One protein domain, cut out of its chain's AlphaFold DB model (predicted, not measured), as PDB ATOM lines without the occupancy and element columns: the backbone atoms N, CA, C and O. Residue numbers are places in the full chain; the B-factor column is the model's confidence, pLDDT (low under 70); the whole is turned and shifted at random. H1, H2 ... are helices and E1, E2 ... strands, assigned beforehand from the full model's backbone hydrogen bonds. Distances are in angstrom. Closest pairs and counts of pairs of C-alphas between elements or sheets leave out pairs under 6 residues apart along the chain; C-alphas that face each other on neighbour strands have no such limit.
ATOM      1  N   ILE A   8     284.226 415.142 296.572       95.56
ATOM      2  CA  ILE A   8     283.407 413.974 296.226       95.56
ATOM      3  C   ILE A   8     283.290 413.891 294.705       95.56
ATOM      4  O   ILE A   8     282.762 414.798 294.061       95.56
ATOM      5  N   VAL A   9     283.743 412.780 294.129       96.88
ATOM      6  CA  VAL A   9     283.748 412.585 292.677       96.88
ATOM      7  C   VAL A   9     282.688 411.570 292.262       96.88
ATOM      8  O   VAL A   9     282.567 410.495 292.858       96.88
ATOM      9  N   LYS A  10     281.949 411.905 291.199       97.31
ATOM     10  CA  LYS A  10     281.050 411.002 290.474       97.31
ATOM     11  C   LYS A  10     281.588 410.770 289.067       97.31
ATOM     12  O   LYS A  10     281.856 411.739 288.360       97.31
ATOM     13  N   VAL A  11     281.689 409.516 288.639       98.12
ATOM     14  CA  VAL A  11     282.087 409.174 287.263       98.12
ATOM     15  C   VAL A  11     280.849 408.815 286.449       98.12
ATOM     16  O   VAL A  11     280.084 407.935 286.832       98.12
ATOM     17  N   ASN A  12     280.635 409.497 285.324       98.44
ATOM     18  CA  ASN A  12     279.638 409.082 284.340       98.44
ATOM     19  C   ASN A  12     280.286 408.093 283.366       98.44
ATOM     20  O   ASN A  12     281.349 408.388 282.821       98.44
ATOM     21  N   THR A  13     279.622 406.973 283.098       98.56
ATOM     22  CA  THR A  13     280.034 406.021 282.061       98.56
ATOM     23  C   THR A  13     278.899 405.887 281.059       98.56
ATOM     24  O   THR A  13     277.780 405.557 281.446       98.56
ATOM     25  N   VAL A  14     279.169 406.157 279.781       98.38
ATOM     26  CA  VAL A  14     278.208 405.874 278.707       98.38
ATOM     27  C   VAL A  14     278.297 404.389 278.372       98.38
ATOM     28  O   VAL A  14     279.389 403.903 278.081       98.38
ATOM     29  N   TYR A  15     277.173 403.680 278.430       98.38
ATOM     30  CA  TYR A  15     277.058 402.274 278.056       98.38
ATOM     31  C   TYR A  15     276.821 402.166 276.545       98.38
ATOM     32  O   TYR A  15     275.756 402.549 276.059       98.38
ATOM     33  N   ILE A  16     277.837 401.685 275.821       98.44
ATOM     34  CA  ILE A  16     277.882 401.588 274.360       98.44
ATOM     35  C   ILE A  16     278.011 400.106 273.963       98.44
ATOM     36  O   ILE A  16     279.113 399.550 274.057       98.44
ATOM     37  N   PRO A  17     276.908 399.459 273.539       98.19
ATOM     38  CA  PRO A  17     276.906 398.050 273.149       98.19
ATOM     39  C   PRO A  17     277.948 397.735 272.071       98.19
ATOM     40  O   PRO A  17     278.128 398.513 271.132       98.19
ATOM     41  N   GLY A  18     278.670 396.622 272.234       97.50
ATOM     42  CA  GLY A  18     279.738 396.188 271.330       97.50
ATOM     43  C   GLY A  18     281.036 397.006 271.379       97.50
ATOM     44  O   GLY A  18     281.968 396.691 270.638       97.50
ATOM     45  N   ILE A  19     281.124 398.054 272.212       98.12
ATOM     46  CA  ILE A  19     282.353 398.848 272.392       98.12
ATOM     47  C   ILE A  19     282.911 398.700 273.805       98.12
ATOM     48  O   ILE A  19     284.105 398.454 273.969       98.12
ATOM     49  N   ASN A  20     282.089 398.925 274.830       98.12
ATOM     50  CA  ASN A  20     282.551 398.913 276.220       98.12
ATOM     51  C   ASN A  20     281.655 398.118 277.174       98.12
ATOM     52  O   ASN A  20     281.922 398.102 278.370       98.12
ATOM     53  N   ASP A  21     280.631 397.459 276.653       96.12
ATOM     54  CA  ASP A  21     279.677 396.610 277.361       96.12
ATOM     55  C   ASP A  21     280.328 395.624 278.340       96.12
ATOM     56  O   ASP A  21     279.952 395.579 279.516       96.12
ATOM     57  N   GLU A  22     281.352 394.903 277.890       96.50
ATOM     58  CA  GLU A  22     282.111 393.974 278.739       96.50
ATOM     59  C   GLU A  22     283.160 394.686 279.613       96.50
ATOM     60  O   GLU A  22     283.479 394.238 280.711       96.50
ATOM     61  N   HIS A  23     283.675 395.836 279.168       98.38
ATOM     62  CA  HIS A  23     284.752 396.566 279.846       98.38
ATOM     63  C   HIS A  23     284.267 397.441 281.021       98.38
ATOM     64  O   HIS A  23     285.049 397.817 281.897       98.38
ATOM     65  N   ILE A  24     282.972 397.768 281.094       98.50
ATOM     66  CA  ILE A  24     282.416 398.648 282.138       98.50
ATOM     67  C   ILE A  24     282.682 398.120 283.559       98.50
ATOM     68  O   ILE A  24     282.919 398.922 284.469       98.50
ATOM     69  N   ILE A  25     282.697 396.802 283.783       98.38
ATOM     70  CA  ILE A  25     283.014 396.239 285.106       98.38
ATOM     71  C   ILE A  25     284.463 396.529 285.519       98.38
ATOM     72  O   ILE A  25     284.732 396.829 286.683       98.38
ATOM     73  N   GLU A  26     285.402 396.510 284.573       98.50
ATOM     74  CA  GLU A  26     286.807 396.837 284.829       98.50
ATOM     75  C   GLU A  26     286.971 398.323 285.147       98.50
ATOM     76  O   GLU A  26     287.655 398.671 286.111       98.50
ATOM     77  N   ILE A  27     286.262 399.194 284.414       98.44
ATOM     78  CA  ILE A  27     286.175 400.626 284.736       98.44
ATOM     79  C   ILE A  27     285.679 400.797 286.171       98.44
ATOM     80  O   ILE A  27     286.306 401.511 286.947       98.44
ATOM     81  N   THR A  28     284.593 400.115 286.535       98.69
ATOM     82  CA  THR A  28     283.940 400.211 287.850       98.69
ATOM     83  C   THR A  28     284.870 399.789 288.987       98.69
ATOM     84  O   THR A  28     285.023 400.517 289.971       98.69
ATOM     85  N   LYS A  29     285.560 398.651 288.831       98.62
ATOM     86  CA  LYS A  29     286.590 398.187 289.773       98.62
ATOM     87  C   LYS A  29     287.718 399.207 289.894       98.62
ATOM     88  O   LYS A  29     288.082 399.599 291.002       98.62
ATOM     89  N   ARG A  30     288.215 399.712 288.762       98.19
ATOM     90  CA  ARG A  30     289.321 400.666 288.754       98.19
ATOM     91  C   ARG A  30     288.956 401.981 289.435       98.19
ATOM     92  O   ARG A  30     289.722 402.478 290.253       98.19
ATOM     93  N   ILE A  31     287.792 402.558 289.137       97.38
ATOM     94  CA  ILE A  31     287.372 403.819 289.761       97.38
ATOM     95  C   ILE A  31     287.077 403.647 291.258       97.38
ATOM     96  O   ILE A  31     287.299 404.577 292.032       97.38
ATOM     97  N   LYS A  32     286.650 402.455 291.694       97.56
ATOM     98  CA  LYS A  32     286.493 402.126 293.115       97.56
ATOM     99  C   LYS A  32     287.834 402.129 293.854       97.56
ATOM    100  O   LYS A  32     287.918 402.719 294.929       97.56
ATOM    101  N   GLU A  33     288.874 401.516 293.285       97.06
ATOM    102  CA  GLU A  33     290.244 401.563 293.832       97.06
ATOM    103  C   GLU A  33     290.767 402.998 293.929       97.06
ATOM    104  O   GLU A  33     291.456 403.365 294.876       97.06
ATOM    105  N   LEU A  34     290.393 403.820 292.951       95.31
ATOM    106  CA  LEU A  34     290.672 405.247 292.900       95.31
ATOM    107  C   LEU A  34     289.736 406.074 293.794       95.31
ATOM    108  O   LEU A  34     289.606 407.257 293.530       95.31
ATOM    109  N   GLY A  35     289.056 405.497 294.789       94.69
ATOM    110  CA  GLY A  35     288.305 406.240 295.812       94.69
ATOM    111  C   GLY A  35     287.071 407.017 295.327       94.69
ATOM    112  O   GLY A  35     286.551 407.854 296.065       94.69
ATOM    113  N   ILE A  36     286.572 406.753 294.115       97.12
ATOM    114  CA  ILE A  36     285.369 407.405 293.583       97.12
ATOM    115  C   ILE A  36     284.140 407.040 294.427       97.12
ATOM    116  O   ILE A  36     283.953 405.890 294.828       97.12
ATOM    117  N   TYR A  37     283.278 408.027 294.682       96.94
ATOM    118  CA  TYR A  37     282.121 407.868 295.566       96.94
ATOM    119  C   TYR A  37     280.947 407.147 294.897       96.94
ATOM    120  O   TYR A  37     280.263 406.338 295.524       96.94
ATOM    121  N   MET A  38     280.683 407.467 293.629       97.94
ATOM    122  CA  MET A  38     279.532 406.960 292.887       97.94
ATOM    123  C   MET A  38     279.829 406.921 291.392       97.94
ATOM    124  O   MET A  38     280.510 407.796 290.852       97.94
ATOM    125  N   GLN A  39     279.245 405.946 290.712       98.69
ATOM    126  CA  GLN A  39     279.195 405.885 289.261       98.69
ATOM    127  C   GLN A  39     277.769 406.132 288.771       98.69
ATOM    128  O   GLN A  39     276.785 405.833 289.443       98.69
ATOM    129  N   ASN A  40     277.652 406.732 287.598       98.69
ATOM    130  CA  ASN A  40     276.391 406.953 286.913       98.69
ATOM    131  C   ASN A  40     276.491 406.336 285.520       98.69
ATOM    132  O   ASN A  40     277.028 406.958 284.599       98.69
ATOM    133  N   LEU A  41     276.013 405.099 285.402       98.56
ATOM    134  CA  LEU A  41     275.879 404.413 284.125       98.56
ATOM    135  C   LEU A  41     274.690 405.002 283.359       98.56
ATOM    136  O   LEU A  41     273.555 404.935 283.831       98.56
ATOM    137  N   ILE A  42     274.953 405.576 282.185       98.06
ATOM    138  CA  ILE A  42     273.929 406.162 281.314       98.06
ATOM    139  C   ILE A  42     273.913 405.444 279.959       98.06
ATOM    140  O   ILE A  42     274.985 405.163 279.420       98.06
ATOM    141  N   PRO A  43     272.736 405.147 279.382       97.81
ATOM    142  CA  PRO A  43     272.660 404.525 278.064       97.81
ATOM    143  C   PRO A  43     273.189 405.470 276.982       97.81
ATOM    144  O   PRO A  43     273.017 406.693 277.082       97.81
ATOM    145  N   LEU A  44     273.783 404.898 275.934       98.06
ATOM    146  CA  LEU A  44     274.093 405.612 274.699       98.06
ATOM    147  C   LEU A  44     272.858 406.373 274.185       98.06
ATOM    148  O   LEU A  44     271.740 405.861 274.190       98.06
ATOM    149  N   ILE A  45     273.076 407.601 273.715       97.19
ATOM    150  CA  ILE A  45     272.147 408.284 272.812       97.19
ATOM    151  C   ILE A  45     272.753 408.144 271.407       97.19
ATOM    152  O   ILE A  45     273.813 408.732 271.178       97.19
ATOM    153  N   PRO A  46     272.141 407.370 270.493       97.38
ATOM    154  CA  PRO A  46     272.686 407.147 269.153       97.38
ATOM    155  C   PRO A  46     272.715 408.453 268.356       97.38
ATOM    156  O   PRO A  46     271.681 409.011 267.978       97.38
ATOM    157  N   GLN A  47     273.915 408.996 268.167       97.00
ATOM    158  CA  GLN A  47     274.166 410.269 267.493       97.00
ATOM    159  C   GLN A  47     275.558 410.249 266.848       97.00
ATOM    160  O   GLN A  47     276.488 409.619 267.366       97.00
ATOM    161  N   TYR A  48     275.729 411.027 265.776       97.62
ATOM    162  CA  TYR A  48     277.008 411.224 265.090       97.62
ATOM    163  C   TYR A  48     277.671 409.880 264.733       97.62
ATOM    164  O   TYR A  48     277.033 409.004 264.171       97.62
ATOM    165  N   LYS A  49     278.941 409.666 265.088       97.81
ATOM    166  CA  LYS A  49     279.687 408.437 264.770       97.81
ATOM    167  C   LYS A  49     279.105 407.156 265.378       97.81
ATOM    168  O   LYS A  49     279.545 406.079 264.991       97.81
ATOM    169  N   PHE A  50     278.177 407.264 266.327       98.00
ATOM    170  CA  PHE A  50     277.495 406.130 266.956       98.00
ATOM    171  C   PHE A  50     275.999 406.091 266.617       98.00
ATOM    172  O   PHE A  50     275.228 405.486 267.351       98.00
ATOM    173  N   GLU A  51     275.569 406.754 265.540       97.75
ATOM    174  CA  GLU A  51     274.159 406.787 265.123       97.75
ATOM    175  C   GLU A  51     273.588 405.406 264.767       97.75
ATOM    176  O   GLU A  51     272.430 405.143 265.067       97.75
ATOM    177  N   GLU A  52     274.415 404.514 264.218       98.06
ATOM    178  CA  GLU A  52     274.028 403.152 263.817       98.06
ATOM    179  C   GLU A  52     274.075 402.132 264.972       98.06
ATOM    180  O   GLU A  52     273.765 400.957 264.779       98.06
ATOM    181  N   ILE A  53     274.504 402.540 266.174       98.06
ATOM    182  CA  ILE A  53     274.592 401.639 267.329       98.06
ATOM    183  C   ILE A  53     273.262 401.657 268.073       98.06
ATOM    184  O   ILE A  53     272.839 402.693 268.593       98.06
ATOM    185  N   GLU A  54     272.628 400.492 268.176       98.06
ATOM    186  CA  GLU A  54     271.429 400.325 268.989       98.06
ATOM    187  C   GLU A  54     271.761 400.564 270.476       98.06
ATOM    188  O   GLU A  54     272.719 399.984 270.999       98.06
ATOM    189  N   PRO A  55     271.032 401.452 271.176       97.69
ATOM    190  CA  PRO A  55     271.299 401.735 272.577       97.69
ATOM    191  C   PRO A  55     270.808 400.578 273.461       97.69
ATOM    192  O   PRO A  55     269.850 399.895 273.099       97.69
ATOM    193  N   PRO A  56     271.401 400.379 274.652       97.69
ATOM    194  CA  PRO A  56     270.943 399.341 275.567       97.69
ATOM    195  C   PRO A  56     269.510 399.638 276.021       97.69
ATOM    196  O   PRO A  56     269.139 400.801 276.238       97.69
ATOM    197  N   THR A  57     268.704 398.590 276.186       98.00
ATOM    198  CA  THR A  57     267.329 398.737 276.668       98.00
ATOM    199  C   THR A  57     267.319 399.198 278.133       98.00
ATOM    200  O   THR A  57     268.320 399.050 278.842       98.00
ATOM    201  N   PRO A  58     266.200 399.744 278.645       96.81
ATOM    202  CA  PRO A  58     266.084 400.061 280.069       96.81
ATOM    203  C   PRO A  58     266.387 398.863 280.979       96.81
ATOM    204  O   PRO A  58     267.047 399.034 281.999       96.81
ATOM    205  N   GLU A  59     265.973 397.659 280.574       98.00
ATOM    206  CA  GLU A  59     266.237 396.415 281.299       98.00
ATOM    207  C   GLU A  59     267.733 396.058 281.291       98.00
ATOM    208  O   GLU A  59     268.277 395.664 282.322       98.00
ATOM    209  N   ASP A  60     268.432 396.250 280.167       97.69
ATOM    210  CA  ASP A  60     269.885 396.038 280.094       97.69
ATOM    211  C   ASP A  60     270.643 397.003 281.007       97.69
ATOM    212  O   ASP A  60     271.619 396.622 281.658       97.69
ATOM    213  N   VAL A  61     270.203 398.265 281.059       98.00
ATOM    214  CA  VAL A  61     270.791 399.280 281.938       98.00
ATOM    215  C   VAL A  61     270.552 398.925 283.401       98.00
ATOM    216  O   VAL A  61     271.497 399.007 284.180       98.00
ATOM    217  N   GLU A  62     269.337 398.522 283.774       98.19
ATOM    218  CA  GLU A  62     268.996 398.130 285.146       98.19
ATOM    219  C   GLU A  62     269.823 396.923 285.599       98.19
ATOM    220  O   GLU A  62     270.540 397.020 286.593       98.19
ATOM    221  N   LYS A  63     269.855 395.845 284.804       98.12
ATOM    222  CA  LYS A  63     270.683 394.658 285.083       98.12
ATOM    223  C   LYS A  63     272.158 395.008 285.240       98.12
ATOM    224  O   LYS A  63     272.824 394.534 286.159       98.12
ATOM    225  N   LYS A  64     272.688 395.855 284.353       98.31
ATOM    226  CA  LYS A  64     274.084 396.289 284.441       98.31
ATOM    227  C   LYS A  64     274.300 397.155 285.686       98.31
ATOM    228  O   LYS A  64     275.299 396.988 286.368       98.31
ATOM    229  N   GLN A  65     273.379 398.050 286.036       98.38
ATOM    230  CA  GLN A  65     273.467 398.840 287.267       98.38
ATOM    231  C   GLN A  65     273.438 397.965 288.527       98.38
ATOM    232  O   GLN A  65     274.181 398.260 289.462       98.38
ATOM    233  N   GLU A  66     272.641 396.898 288.556       98.25
ATOM    234  CA  GLU A  66     272.645 395.915 289.647       98.25
ATOM    235  C   GLU A  66     274.014 395.234 289.771       98.25
ATOM    236  O   GLU A  66     274.618 395.281 290.842       98.25
ATOM    237  N   GLU A  67     274.553 394.715 288.660       98.19
ATOM    238  CA  GLU A  67     275.880 394.079 288.597       98.19
ATOM    239  C   GLU A  67     276.991 395.017 289.104       98.19
ATOM    240  O   GLU A  67     277.799 394.664 289.962       98.19
ATOM    241  N   LEU A  68     277.030 396.256 288.606       98.50
ATOM    242  CA  LEU A  68     278.038 397.240 289.013       98.50
ATOM    243  C   LEU A  68     277.826 397.735 290.451       98.50
ATOM    244  O   LEU A  68     278.783 398.152 291.113       98.50
ATOM    245  N   GLY A  69     276.579 397.700 290.926       98.19
ATOM    246  CA  GLY A  69     276.163 398.074 292.274       98.19
ATOM    247  C   GLY A  69     276.797 397.217 293.365       98.19
ATOM    248  O   GLY A  69     277.020 397.718 294.468       98.19
ATOM    249  N   GLU A  70     277.174 395.976 293.045       98.25
ATOM    250  CA  GLU A  70     277.931 395.097 293.943       98.25
ATOM    251  C   GLU A  70     279.341 395.637 294.247       98.25
ATOM    252  O   GLU A  70     279.918 395.343 295.295       98.25
ATOM    253  N   VAL A  71     279.900 396.463 293.353       98.50
ATOM    254  CA  VAL A  71     281.267 397.001 293.452       98.50
ATOM    255  C   VAL A  71     281.275 398.465 293.900       98.50
ATOM    256  O   VAL A  71     282.044 398.862 294.786       98.50
ATOM    257  N   LEU A  72     280.440 399.298 293.275       98.44
ATOM    258  CA  LEU A  72     280.379 400.735 293.522       98.44
ATOM    259  C   LEU A  72     278.942 401.245 293.424       98.44
ATOM    260  O   LEU A  72     278.184 400.863 292.539       98.44
ATOM    261  N   LYS A  73     278.590 402.181 294.312       98.44
ATOM    262  CA  LYS A  73     277.276 402.828 294.345       98.44
ATOM    263  C   LYS A  73     276.909 403.405 292.974       98.44
ATOM    264  O   LYS A  73     277.653 404.228 292.438       98.44
ATOM    265  N   GLN A  74     275.731 403.038 292.474       98.56
ATOM    266  CA  GLN A  74     275.196 403.520 291.201       98.56
ATOM    267  C   GLN A  74     274.164 404.646 291.384       98.56
ATOM    268  O   GLN A  74     273.442 404.708 292.383       98.56
ATOM    269  N   MET A  75     274.091 405.546 290.405       97.56
ATOM    270  CA  MET A  75     273.037 406.556 290.270       97.56
ATOM    271  C   MET A  75     271.927 406.035 289.346       97.56
ATOM    272  O   MET A  75     272.169 405.837 288.163       97.56
ATOM    273  N   THR A  76     270.702 405.885 289.857       95.62
ATOM    274  CA  THR A  76     269.578 405.267 289.116       95.62
ATOM    275  C   THR A  76     268.521 406.256 288.604       95.62
ATOM    276  O   THR A  76     267.636 405.891 287.841       95.62
ATOM    277  N   HIS A  77     268.600 407.533 288.989       93.00
ATOM    278  CA  HIS A  77     267.586 408.559 288.681       93.00
ATOM    279  C   HIS A  77     268.071 409.607 287.663       93.00
ATOM    280  O   HIS A  77     267.544 410.720 287.596       93.00
ATOM    281  N   CYS A  78     269.124 409.301 286.899       93.69
ATOM    282  CA  CYS A  78     269.671 410.239 285.923       93.69
ATOM    283  C   CYS A  78     268.662 410.507 284.794       93.69
ATOM    284  O   CYS A  78     268.228 409.589 284.105       93.69
ATOM    285  N   ARG A  79     268.332 411.784 284.559       91.38
ATOM    286  CA  ARG A  79     267.453 412.214 283.456       91.38
ATOM    287  C   ARG A  79     268.203 412.683 282.207       91.38
ATOM    288  O   ARG A  79     267.560 413.092 281.251       91.38
ATOM    289  N   ARG A  80     269.542 412.582 282.192       91.44
ATOM    290  CA  ARG A  80     270.411 413.071 281.100       91.44
ATOM    291  C   ARG A  80     270.134 414.552 280.810       91.44
ATOM    292  O   ARG A  80     269.745 414.925 279.709       91.44
ATOM    293  N   CYS A  81     270.277 415.369 281.854       91.50
ATOM    294  CA  CYS A  81     269.953 416.789 281.810       91.50
ATOM    295  C   CYS A  81     270.718 417.503 280.691       91.50
ATOM    296  O   CYS A  81     271.882 417.192 280.423       91.50
ATOM    297  N   ARG A  82     270.072 418.503 280.092       89.50
ATOM    298  CA  ARG A  82     270.755 419.449 279.214       89.50
ATOM    299  C   ARG A  82     271.593 420.429 280.040       89.50
ATOM    300  O   ARG A  82     271.350 420.608 281.233       89.50
ATOM    301  N   ALA A  83     272.564 421.075 279.402       90.94
ATOM    302  CA  ALA A  83     273.422 422.060 280.063       90.94
ATOM    303  C   ALA A  83     272.659 423.323 280.516       90.94
ATOM    304  O   ALA A  83     273.098 424.002 281.437       90.94
ATOM    305  N   ASP A  84     271.519 423.610 279.885       89.81
ATOM    306  CA  ASP A  84     270.606 424.721 280.169       89.81
ATOM    307  C   ASP A  84     269.453 424.347 281.122       89.81
ATOM    308  O   ASP A  84     268.569 425.166 281.356       89.81
ATOM    309  N   ALA A  85     269.422 423.122 281.663       90.44
ATOM    310  CA  ALA A  85     268.338 422.681 282.538       90.44
ATOM    311  C   ALA A  85     268.365 423.417 283.889       90.44
ATOM    312  O   ALA A  85     269.390 423.462 284.574       90.44
ATOM    313  N   ILE A  86     267.213 423.957 284.298       92.12
ATOM    314  CA  ILE A  86     267.031 424.690 285.561       92.12
ATOM    315  C   ILE A  86     265.769 424.166 286.238       92.12
ATOM    316  O   ILE A  86     264.739 424.051 285.585       92.12
ATOM    317  N   GLY A  87     265.810 423.894 287.544       91.19
ATOM    318  CA  GLY A  87     264.648 423.425 288.306       91.19
ATOM    319  C   GLY A  87     264.937 422.152 289.093       91.19
ATOM    320  O   GLY A  87     266.043 421.958 289.599       91.19
ATOM    321  N   ARG A  88     263.922 421.293 289.237       91.12
ATOM    322  CA  ARG A  88     264.081 419.938 289.795       91.12
ATOM    323  C   ARG A  88     263.984 418.929 288.662       91.12
ATOM    324  O   ARG A  88     263.395 419.231 287.635       91.12
ATOM    325  N   LEU A  89     264.485 417.715 288.881       87.88
ATOM    326  CA  LEU A  89     264.278 416.619 287.933       87.88
ATOM    327  C   LEU A  89     262.781 416.482 287.617       87.88
ATOM    328  O   LEU A  89     261.953 416.487 288.531       87.88
ATOM    329  N   GLU A  90     262.459 416.404 286.324       86.19
ATOM    330  CA  GLU A  90     261.088 416.366 285.776       86.19
ATOM    331  C   GLU A  90     260.255 417.645 285.971       86.19
ATOM    332  O   GLU A  90     259.116 417.710 285.522       86.19
ATOM    333  N   HIS A  91     260.811 418.677 286.604       90.38
ATOM    334  CA  HIS A  91     260.155 419.959 286.867       90.38
ATOM    335  C   HIS A  91     261.079 421.098 286.426       90.38
ATOM    336  O   HIS A  91     261.434 421.995 287.201       90.38
ATOM    337  N   ASP A  92     261.492 420.992 285.170       89.19
ATOM    338  CA  ASP A  92     262.339 421.930 284.455       89.19
ATOM    339  C   ASP A  92     261.582 423.259 284.230       89.19
ATOM    340  O   ASP A  92     260.385 423.278 283.934       89.19
ATOM    341  N   VAL A  93     262.260 424.393 284.418       90.12
ATOM    342  CA  VAL A  93     261.684 425.749 284.350       90.12
ATOM    343  C   VAL A  93     262.484 426.707 283.463       90.12
ATOM    344  O   VAL A  93     262.231 427.910 283.515       90.12
ATOM    345  N   GLN A  94     263.424 426.216 282.647       84.62
ATOM    346  CA  GLN A  94     264.257 427.075 281.788       84.62
ATOM    347  C   GLN A  94     263.437 428.002 280.881       84.62
ATOM    348  O   GLN A  94     263.792 429.164 280.731       84.62
ATOM    349  N   ASP A  95     262.284 427.548 280.379       82.81
ATOM    350  CA  ASP A  95     261.419 428.338 279.488       82.81
ATOM    351  C   ASP A  95     260.767 429.543 280.195       82.81
ATOM    352  O   ASP A  95     260.195 430.422 279.554       82.81
ATOM    353  N   LYS A  96     260.844 429.595 281.532       80.44
ATOM    354  CA  LYS A  96     260.363 430.719 282.349       80.44
ATOM    355  C   LYS A  96     261.416 431.806 282.542       80.44
ATOM    356  O   LYS A  96     261.089 432.866 283.072       80.44
ATOM    357  N   ILE A  97     262.662 431.552 282.147       75.38
ATOM    358  CA  ILE A  97     263.743 432.531 282.193       75.38
ATOM    359  C   ILE A  97     263.883 433.114 280.787       75.38
ATOM    360  O   ILE A  97     264.521 432.529 279.918       75.38
TER     361      ILE A  97
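AT A GLANCE: This is residues 8 to 97 of the 99 residues of an uncharacterized protein of Candidatus Methanoliparum thermophilum (UniProt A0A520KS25). What is the shape? Little regular structure: a two-stranded parallel sheet, E1 beside E2, packs with helices H1 and H2, and a tail, residues 81 to 97, reaches away. What figures fit? Of 90 printed residues, 34 are in named elements, in order E1, H1, E2, H2, mixed class. It is only just compact, close to loose: radius of gyration of the C-alphas 14.6 A, spans 43 by 35 by 22 A.

HOW THE PARTS SIT: How do strands pair? E1, residues 10 to 15, and E2, residues 38 to 43, are parallel; N 13 and O 40, 3.0 A, are within hydrogen-bond range. Where are the helices? H1, residues 24 to 33, joins them in a strand-helix-strand unit, a helix between parallel neighbours, with right-handed crossover. H2, residues 58 to 69, has its closest C-alphas to E2 at Val 61 and Pro 43, 6.8 A. In H1 and H2 every O i to N i+4 pair is within hydrogen-bond range.

IN THESE COORDINATES: Where does E1 begin? C-alpha 10 is at (281.050, 411.002, 290.474). Where does H2 end? C-alpha 69 is at (276.163, 398.074, 292.274). How long are they? E1 15.7 A, H1 14.4 A, E2 16.5 A, H2 16.0 A.

THE WHOLE: How large? The farthest C-alphas, Glu 33 and Lys 96, are 43.3 A apart. Which link is long? E2 to H2, 14 residues; the printed part has no cut, and no printed residue is under 70 in pLDDT.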